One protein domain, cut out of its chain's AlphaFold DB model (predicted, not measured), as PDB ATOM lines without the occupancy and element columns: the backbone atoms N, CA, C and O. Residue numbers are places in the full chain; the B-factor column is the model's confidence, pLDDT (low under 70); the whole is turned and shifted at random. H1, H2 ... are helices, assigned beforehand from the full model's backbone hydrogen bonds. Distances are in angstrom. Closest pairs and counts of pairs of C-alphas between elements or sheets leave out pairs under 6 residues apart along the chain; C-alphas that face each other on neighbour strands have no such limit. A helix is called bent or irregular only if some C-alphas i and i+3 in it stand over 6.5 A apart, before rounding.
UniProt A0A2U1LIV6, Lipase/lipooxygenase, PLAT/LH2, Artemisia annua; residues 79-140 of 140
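AT A GLANCE: This is residues 79 to 140 of the 140 residues of the protein "Lipase/lipooxygenase, PLAT/LH2" of Artemisia annua (UniProt A0A2U1LIV6). An extended rod has one long helix, H2, with residues 79 to 85 and short H1 folded back beside it. Past H2's far end, short H3 leads into H4, whose residues 132 to 138 stick out with the tail. The printed part has 62 residues and four named helices, H1 to H4 in order, with no named strand: all helix. The radius of gyration of the C-alphas is 19.8 A; the spans are 63 by 21 by 16 A.

IN THESE COORDINATES: H1 is residues 86 to 89, beginning at C-alpha (-23.218, 18.052, 56.954). H2, residues 94 to 114, measures 30.7 A. H3 is residues 120 to 123. H4, residues 126 to 138, measures 21.3 A, ending at C-alpha (-61.178, -8.615, 34.730); it is neither bent nor irregular, but only just: C-alphas 135 and 138 are 6.2 A apart.

HOW THE PARTS SIT: H1 and H2 are close but not clearly touching, closest C-alphas Val 86 and Ile 97, 7.4 A. So are H3 and H4, closest C-alphas Tyr 120 and Cys 127, 6.1 A. H2 and H4 are apart. Every O i to N i+4 pair is within hydrogen-bond range in H2, 5 of 9 in H4.

THE WHOLE: The printed part has no cut; its links are tight. Residues 126 to 140 are among those under pLDDT 70.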
ATOM      1  N   TYR A  79     -28.380   8.160  60.463       88.25
ATOM      2  CA  TYR A  79     -28.411   7.107  59.455       88.25
ATOM      3  C   TYR A  79     -27.361   7.301  58.363       88.25
ATOM      4  O   TYR A  79     -26.810   8.374  58.113       88.25
ATOM      5  N   LEU A  80     -27.050   6.202  57.679       88.75
ATOM      6  CA  LEU A  80     -26.098   6.229  56.581       88.75
ATOM      7  C   LEU A  80     -26.659   7.045  55.408       88.75
ATOM      8  O   LEU A  80     -27.655   6.662  54.806       88.75
ATOM      9  N   GLY A  81     -25.959   8.118  55.042       86.50
ATOM     10  CA  GLY A  81     -26.392   9.010  53.966       86.50
ATOM     11  C   GLY A  81     -27.365  10.099  54.420       86.50
ATOM     12  O   GLY A  81     -27.860  10.835  53.563       86.50
ATOM     13  N   ASP A  82     -27.610  10.254  55.724       86.25
ATOM     14  CA  ASP A  82     -28.312  11.427  56.239       86.25
ATOM     15  C   ASP A  82     -27.486  12.695  56.015       86.25
ATOM     16  O   ASP A  82     -26.304  12.761  56.332       86.25
ATOM     17  N   ILE A  83     -28.133  13.715  55.452       77.56
ATOM     18  CA  ILE A  83     -27.518  15.018  55.138       77.56
ATOM     19  C   ILE A  83     -27.610  15.977  56.338       77.56
ATOM     20  O   ILE A  83     -26.940  17.008  56.382       77.56
ATOM     21  N   LYS A  84     -28.422  15.632  57.346       70.44
ATOM     22  CA  LYS A  84     -28.576  16.426  58.569       70.44
ATOM     23  C   LYS A  84     -27.203  16.600  59.231       70.44
ATOM     24  O   LYS A  84     -26.544  15.616  59.535       70.44
ATOM     25  N   GLY A  85     -26.772  17.846  59.421       63.00
ATOM     26  CA  GLY A  85     -25.506  18.176  60.085       63.00
ATOM     27  C   GLY A  85     -24.283  18.332  59.172       63.00
ATOM     28  O   GLY A  85     -23.286  18.900  59.616       63.00
ATOM     29  N   VAL A  86     -24.346  17.908  57.902       64.19
ATOM     30  CA  VAL A  86     -23.218  18.052  56.954       64.19
ATOM     31  C   VAL A  86     -22.926  19.522  56.664       64.19
ATOM     32  O   VAL A  86     -21.767  19.923  56.664       64.19
ATOM     33  N   ASP A  87     -23.972  20.334  56.506       60.75
ATOM     34  CA  ASP A  87     -23.831  21.764  56.218       60.75
ATOM     35  C   ASP A  87     -23.544  22.607  57.478       60.75
ATOM     36  O   ASP A  87     -23.122  23.755  57.358       60.75
ATOM     37  N   THR A  88     -23.763  22.069  58.687       59.94
ATOM     38  CA  THR A  88     -23.631  22.837  59.942       59.94
ATOM     39  C   THR A  88     -22.392  22.485  60.762       59.94
ATOM     40  O   THR A  88     -21.865  23.356  61.447       59.94
ATOM     41  N   ASN A  89     -21.913  21.236  60.710       63.88
ATOM     42  CA  ASN A  89     -20.901  20.737  61.652       63.88
ATOM     43  C   ASN A  89     -19.611  20.251  60.977       63.88
ATOM     44  O   ASN A  89     -18.634  19.974  61.675       63.88
ATOM     45  N   TRP A  90     -19.583  20.131  59.647       68.50
ATOM     46  CA  TRP A  90     -18.418  19.632  58.923       68.50
ATOM     47  C   TRP A  90     -17.800  20.731  58.044       68.50
ATOM     48  O   TRP A  90     -18.366  21.066  57.002       68.50
ATOM     49  N   PRO A  91     -16.623  21.283  58.402       66.38
ATOM     50  CA  PRO A  91     -15.896  22.232  57.560       66.38
ATOM     51  C   PRO A  91     -15.198  21.471  56.422       66.38
ATOM     52  O   PRO A  91     -13.978  21.315  56.395       66.38
ATOM     53  N   GLY A  92     -15.989  20.897  55.517       69.81
ATOM     54  CA  GLY A  92     -15.502  20.106  54.394       69.81
ATOM     55  C   GLY A  92     -15.322  20.944  53.141       69.81
ATOM     56  O   GLY A  92     -16.133  21.813  52.835       69.81
ATOM     57  N   GLU A  93     -14.289  20.631  52.363       82.19
ATOM     58  CA  GLU A  93     -14.169  21.147  51.002       82.19
ATOM     59  C   GLU A  93     -15.411  20.791  50.173       82.19
ATOM     60  O   GLU A  93     -15.960  19.689  50.283       82.19
ATOM     61  N   THR A  94     -15.811  21.686  49.266       84.25
ATOM     62  CA  THR A  94     -16.997  21.531  48.404       84.25
ATOM     63  C   THR A  94     -17.050  20.177  47.691       84.25
ATOM     64  O   THR A  94     -18.119  19.589  47.553       84.25
ATOM     65  N   LYS A  95     -15.892  19.628  47.297       86.75
ATOM     66  CA  LYS A  95     -15.787  18.315  46.639       86.75
ATOM     67  C   LYS A  95     -16.221  17.152  47.537       86.75
ATOM     68  O   LYS A  95     -16.824  16.198  47.051       86.75
ATOM     69  N   ILE A  96     -15.916  17.214  48.835       85.81
ATOM     70  CA  ILE A  96     -16.285  16.178  49.813       85.81
ATOM     71  C   ILE A  96     -17.791  16.225  50.058       85.81
ATOM     72  O   ILE A  96     -18.454  15.186  50.035       85.81
ATOM     73  N   ILE A  97     -18.329  17.435  50.219       85.62
ATOM     74  CA  ILE A  97     -19.763  17.673  50.387       85.62
ATOM     75  C   ILE A  97     -20.523  17.130  49.170       85.62
ATOM     76  O   ILE A  97     -21.439  16.321  49.315       85.62
ATOM     77  N   GLU A  98     -20.094  17.473  47.953       88.38
ATOM     78  CA  GLU A  98     -20.719  16.979  46.724       88.38
ATOM     79  C   GLU A  98     -20.666  15.443  46.610       88.38
ATOM     80  O   GLU A  98     -21.658  14.802  46.249       88.38
ATOM     81  N   ALA A  99     -19.530  14.824  46.951       90.12
ATOM     82  CA  ALA A  99     -19.403  13.369  46.964       90.12
ATOM     83  C   ALA A  99     -20.370  12.713  47.966       90.12
ATOM     84  O   ALA A  99     -20.975  11.682  47.647       90.12
ATOM     85  N   PHE A 100     -20.566  13.326  49.137       88.56
ATOM     86  CA  PHE A 100     -21.531  12.866  50.129       88.56
ATOM     87  C   PHE A 100     -22.971  12.977  49.614       88.56
ATOM     88  O   PHE A 100     -23.709  11.995  49.660       88.56
ATOM     89  N   TYR A 101     -23.348  14.104  49.003       89.56
ATOM     90  CA  TYR A 101     -24.664  14.261  48.372       89.56
ATOM     91  C   TYR A 101     -24.931  13.187  47.308       89.56
ATOM     92  O   TYR A 101     -26.004  12.575  47.284       89.56
ATOM     93  N   ARG A 102     -23.944  12.892  46.449       92.81
ATOM     94  CA  ARG A 102     -24.049  11.809  45.452       92.81
ATOM     95  C   ARG A 102     -24.245  10.442  46.112       92.81
ATOM     96  O   ARG A 102     -25.005   9.620  45.598       92.81
ATOM     97  N   PHE A 103     -23.576  10.188  47.235       92.31
ATOM     98  CA  PHE A 103     -23.754   8.965  48.014       92.31
ATOM     99  C   PHE A 103     -25.166   8.868  48.613       92.31
ATOM    100  O   PHE A 103     -25.847   7.866  48.384       92.31
ATOM    101  N   SER A 104     -25.654   9.917  49.278       91.81
ATOM    102  CA  SER A 104     -27.012   9.977  49.836       91.81
ATOM    103  C   SER A 104     -28.093   9.754  48.776       91.81
ATOM    104  O   SER A 104     -29.051   9.014  48.998       91.81
ATOM    105  N   MET A 105     -27.920  10.327  47.582       93.44
ATOM    106  CA  MET A 105     -28.840  10.108  46.461       93.44
ATOM    107  C   MET A 105     -28.871   8.644  46.005       93.44
ATOM    108  O   MET A 105     -29.946   8.117  45.717       93.44
ATOM    109  N   LYS A 106     -27.721   7.957  45.985       95.12
ATOM    110  CA  LYS A 106     -27.662   6.518  45.678       95.12
ATOM    111  C   LYS A 106     -28.378   5.674  46.736       95.12
ATOM    112  O   LYS A 106     -29.076   4.733  46.364       95.12
ATOM    113  N   ILE A 107     -28.254   6.012  48.022       92.62
ATOM    114  CA  ILE A 107     -28.983   5.320  49.101       92.62
ATOM    115  C   ILE A 107     -30.498   5.443  48.892       92.62
ATOM    116  O   ILE A 107     -31.181   4.422  48.826       92.62
ATOM    117  N   LYS A 108     -31.009   6.652  48.630       91.31
ATOM    118  CA  LYS A 108     -32.442   6.877  48.349       91.31
ATOM    119  C   LYS A 108     -32.960   6.084  47.144       91.31
ATOM    120  O   LYS A 108     -34.093   5.603  47.144       91.31
ATOM    121  N   GLN A 109     -32.147   5.926  46.098       93.44
ATOM    122  CA  GLN A 109     -32.514   5.096  44.944       93.44
ATOM    123  C   GLN A 109     -32.652   3.614  45.323       93.44
ATOM    124  O   GLN A 109     -33.584   2.946  44.868       93.44
ATOM    125  N   ILE A 110     -31.751   3.104  46.168       90.50
ATOM    126  CA  ILE A 110     -31.807   1.727  46.674       90.50
ATOM    127  C   ILE A 110     -33.050   1.523  47.546       90.50
ATOM    128  O   ILE A 110     -33.751   0.528  47.369       90.50
ATOM    129  N   GLU A 111     -33.358   2.466  48.437       90.06
ATOM    130  CA  GLU A 111     -34.568   2.430  49.271       90.06
ATOM    131  C   GLU A 111     -35.834   2.372  48.416       90.06
ATOM    132  O   GLU A 111     -36.681   1.503  48.621       90.06
ATOM    133  N   LYS A 112     -35.925   3.223  47.385       90.06
ATOM    134  CA  LYS A 112     -37.055   3.225  46.450       90.06
ATOM    135  C   LYS A 112     -37.212   1.886  45.729       90.06
ATOM    136  O   LYS A 112     -38.332   1.405  45.584       90.06
ATOM    137  N   ARG A 113     -36.108   1.274  45.291       88.25
ATOM    138  CA  ARG A 113     -36.127  -0.059  44.667       88.25
ATOM    139  C   ARG A 113     -36.629  -1.124  45.644       88.25
ATOM    140  O   ARG A 113     -37.409  -1.982  45.253       88.25
ATOM    141  N   ASN A 114     -36.188  -1.084  46.897       85.25
ATOM    142  CA  ASN A 114     -36.578  -2.078  47.898       85.25
ATOM    143  C   ASN A 114     -38.037  -1.909  48.359       85.25
ATOM    144  O   ASN A 114     -38.672  -2.889  48.736       85.25
ATOM    145  N   ALA A 115     -38.585  -0.694  48.279       85.81
ATOM    146  CA  ALA A 115     -40.000  -0.421  48.524       85.81
ATOM    147  C   ALA A 115     -40.931  -0.947  47.411       85.81
ATOM    148  O   ALA A 115     -42.153  -0.947  47.582       85.81
ATOM    149  N   ASP A 116     -40.391  -1.401  46.274       83.50
ATOM    150  CA  ASP A 116     -41.193  -1.946  45.184       83.50
ATOM    151  C   ASP A 116     -41.786  -3.322  45.535       83.50
ATOM    152  O   ASP A 116     -41.140  -4.374  45.486       83.50
ATOM    153  N   THR A 117     -43.083  -3.297  45.830       69.50
ATOM    154  CA  THR A 117     -43.924  -4.443  46.198       69.50
ATOM    155  C   THR A 117     -44.073  -5.522  45.120       69.50
ATOM    156  O   THR A 117     -44.596  -6.601  45.406       69.50
ATOM    157  N   ALA A 118     -43.627  -5.264  43.884       74.75
ATOM    158  CA  ALA A 118     -43.616  -6.267  42.821       74.75
ATOM    159  C   ALA A 118     -42.612  -7.407  43.095       74.75
ATOM    160  O   ALA A 118     -42.732  -8.500  42.533       74.75
ATOM    161  N   THR A 119     -41.644  -7.180  43.987       71.56
ATOM    162  CA  THR A 119     -40.570  -8.128  44.299       71.56
ATOM    163  C   THR A 119     -40.982  -9.148  45.371       71.56
ATOM    164  O   THR A 119     -41.031  -8.860  46.564       71.56
ATOM    165  N   TYR A 120     -41.251 -10.392  44.951       67.44
ATOM    166  CA  TYR A 120     -41.720 -11.473  45.837       67.44
ATOM    167  C   TYR A 120     -40.793 -11.734  47.030       67.44
ATOM    168  O   TYR A 120     -41.254 -11.863  48.160       67.44
ATOM    169  N   ASN A 121     -39.482 -11.765  46.790       78.69
ATOM    170  CA  ASN A 121     -38.506 -12.105  47.825       78.69
ATOM    171  C   ASN A 121     -38.443 -11.070  48.959       78.69
ATOM    172  O   ASN A 121     -37.997 -11.410  50.049       78.69
ATOM    173  N   ASN A 122     -38.911  -9.838  48.727       72.69
ATOM    174  CA  ASN A 122     -38.833  -8.761  49.714       72.69
ATOM    175  C   ASN A 122     -40.056  -8.703  50.639       72.69
ATOM    176  O   ASN A 122     -39.939  -8.237  51.768       72.69
ATOM    177  N   PHE A 123     -41.216  -9.187  50.188       77.75
ATOM    178  CA  PHE A 123     -42.471  -9.088  50.945       77.75
ATOM    179  C   PHE A 123     -43.139 -10.446  51.213       77.75
ATOM    180  O   PHE A 123     -44.136 -10.525  51.935       77.75
ATOM    181  N   GLY A 124     -42.600 -11.531  50.654       77.50
ATOM    182  CA  GLY A 124     -43.063 -12.892  50.891       77.50
ATOM    183  C   GLY A 124     -44.540 -13.076  50.553       77.50
ATOM    184  O   GLY A 124     -45.021 -12.678  49.488       77.50
ATOM    185  N   THR A 125     -45.282 -13.689  51.476       71.69
ATOM    186  CA  THR A 125     -46.679 -14.060  51.234       71.69
ATOM    187  C   THR A 125     -47.624 -12.867  51.101       71.69
ATOM    188  O   THR A 125     -48.686 -12.995  50.490       71.69
ATOM    189  N   TRP A 126     -47.224 -11.683  51.570       65.31
ATOM    190  CA  TRP A 126     -47.990 -10.449  51.400       65.31
ATOM    191  C   TRP A 126     -48.192 -10.078  49.916       65.31
ATOM    192  O   TRP A 126     -49.227  -9.520  49.547       65.31
ATOM    193  N   CYS A 127     -47.279 -10.480  49.020       59.69
ATOM    194  CA  CYS A 127     -47.444 -10.296  47.574       59.69
ATOM    195  C   CYS A 127     -48.601 -11.117  46.965       59.69
ATOM    196  O   CYS A 127     -49.098 -10.735  45.901       59.69
ATOM    197  N   TYR A 128     -49.046 -12.221  47.586       55.62
ATOM    198  CA  TYR A 128     -50.118 -13.062  47.025       55.62
ATOM    199  C   TYR A 128     -51.474 -12.347  47.020       55.62
ATOM    200  O   TYR A 128     -52.186 -12.405  46.017       55.62
ATOM    201  N   GLY A 129     -51.798 -11.590  48.075       55.69
ATOM    202  CA  GLY A 129     -53.066 -10.855  48.169       55.69
ATOM    203  C   GLY A 129     -53.230  -9.787  47.080       55.69
ATOM    204  O   GLY A 129     -54.319  -9.604  46.542       55.69
ATOM    205  N   LYS A 130     -52.133  -9.130  46.671       52.59
ATOM    206  CA  LYS A 130     -52.166  -8.110  45.607       52.59
ATOM    207  C   LYS A 130     -52.220  -8.683  44.189       52.59
ATOM    208  O   LYS A 130     -52.710  -8.002  43.290       52.59
ATOM    209  N   ARG A 131     -51.737  -9.911  43.963       51.31
ATOM    210  CA  ARG A 131     -51.878 -10.587  42.657       51.31
ATOM    211  C   ARG A 131     -53.271 -11.186  42.474       51.31
ATOM    212  O   ARG A 131     -53.825 -11.047  41.388       51.31
ATOM    213  N   GLY A 132     -53.860 -11.753  43.530       47.78
ATOM    214  CA  GLY A 132     -55.245 -12.245  43.507       47.78
ATOM    215  C   GLY A 132     -56.262 -11.130  43.241       47.78
ATOM    216  O   GLY A 132     -57.137 -11.280  42.395       47.78
ATOM    217  N   ALA A 133     -56.080  -9.953  43.852       49.56
ATOM    218  CA  ALA A 133     -56.945  -8.791  43.614       49.56
ATOM    219  C   ALA A 133     -56.876  -8.233  42.175       49.56
ATOM    220  O   ALA A 133     -57.821  -7.599  41.718       49.56
ATOM    221  N   LYS A 134     -55.784  -8.477  41.431       46.16
ATOM    222  CA  LYS A 134     -55.692  -8.105  40.007       46.16
ATOM    223  C   LYS A 134     -56.374  -9.105  39.071       46.16
ATOM    224  O   LYS A 134     -56.743  -8.713  37.971       46.16
ATOM    225  N   GLN A 135     -56.548 -10.365  39.475       45.19
ATOM    226  CA  GLN A 135     -57.227 -11.368  38.644       45.19
ATOM    227  C   GLN A 135     -58.757 -11.289  38.747       45.19
ATOM    228  O   GLN A 135     -59.439 -11.635  37.789       45.19
ATOM    229  N   HIS A 136     -59.299 -10.766  39.850       39.78
ATOM    230  CA  HIS A 136     -60.749 -10.628  40.035       39.78
ATOM    231  C   HIS A 136     -61.370  -9.356  39.427       39.78
ATOM    232  O   HIS A 136     -62.588  -9.284  39.328       39.78
ATOM    233  N   ASN A 137     -60.569  -8.395  38.952       38.22
ATOM    234  CA  ASN A 137     -61.070  -7.159  38.324       38.22
ATOM    235  C   ASN A 137     -61.157  -7.217  36.784       38.22
ATOM    236  O   ASN A 137     -61.348  -6.184  36.158       38.22
ATOM    237  N   ASN A 138     -61.015  -8.402  36.178       40.56
ATOM    238  CA  ASN A 138     -61.178  -8.615  34.730       40.56
ATOM    239  C   ASN A 138     -62.334  -9.573  34.385       40.56
ATOM    240  O   ASN A 138     -62.386 -10.105  33.278       40.56
ATOM    241  N   VAL A 139     -63.254  -9.809  35.323       39.59
ATOM    242  CA  VAL A 139     -64.490 -10.562  35.072       39.59
ATOM    243  C   VAL A 139     -65.667  -9.833  35.714       39.59
ATOM    244  O   VAL A 139     -66.230 -10.349  36.670       39.59
ATOM    245  N   ILE A 140     -65.971  -8.621  35.233       38.97
ATOM    246  CA  ILE A 140     -67.320  -8.077  34.949       38.97
ATOM    247  C   ILE A 140     -67.142  -7.034  33.843       38.97
ATOM    248  O   ILE A 140     -66.236  -6.183  34.001       38.97
TER     249      ILE A 140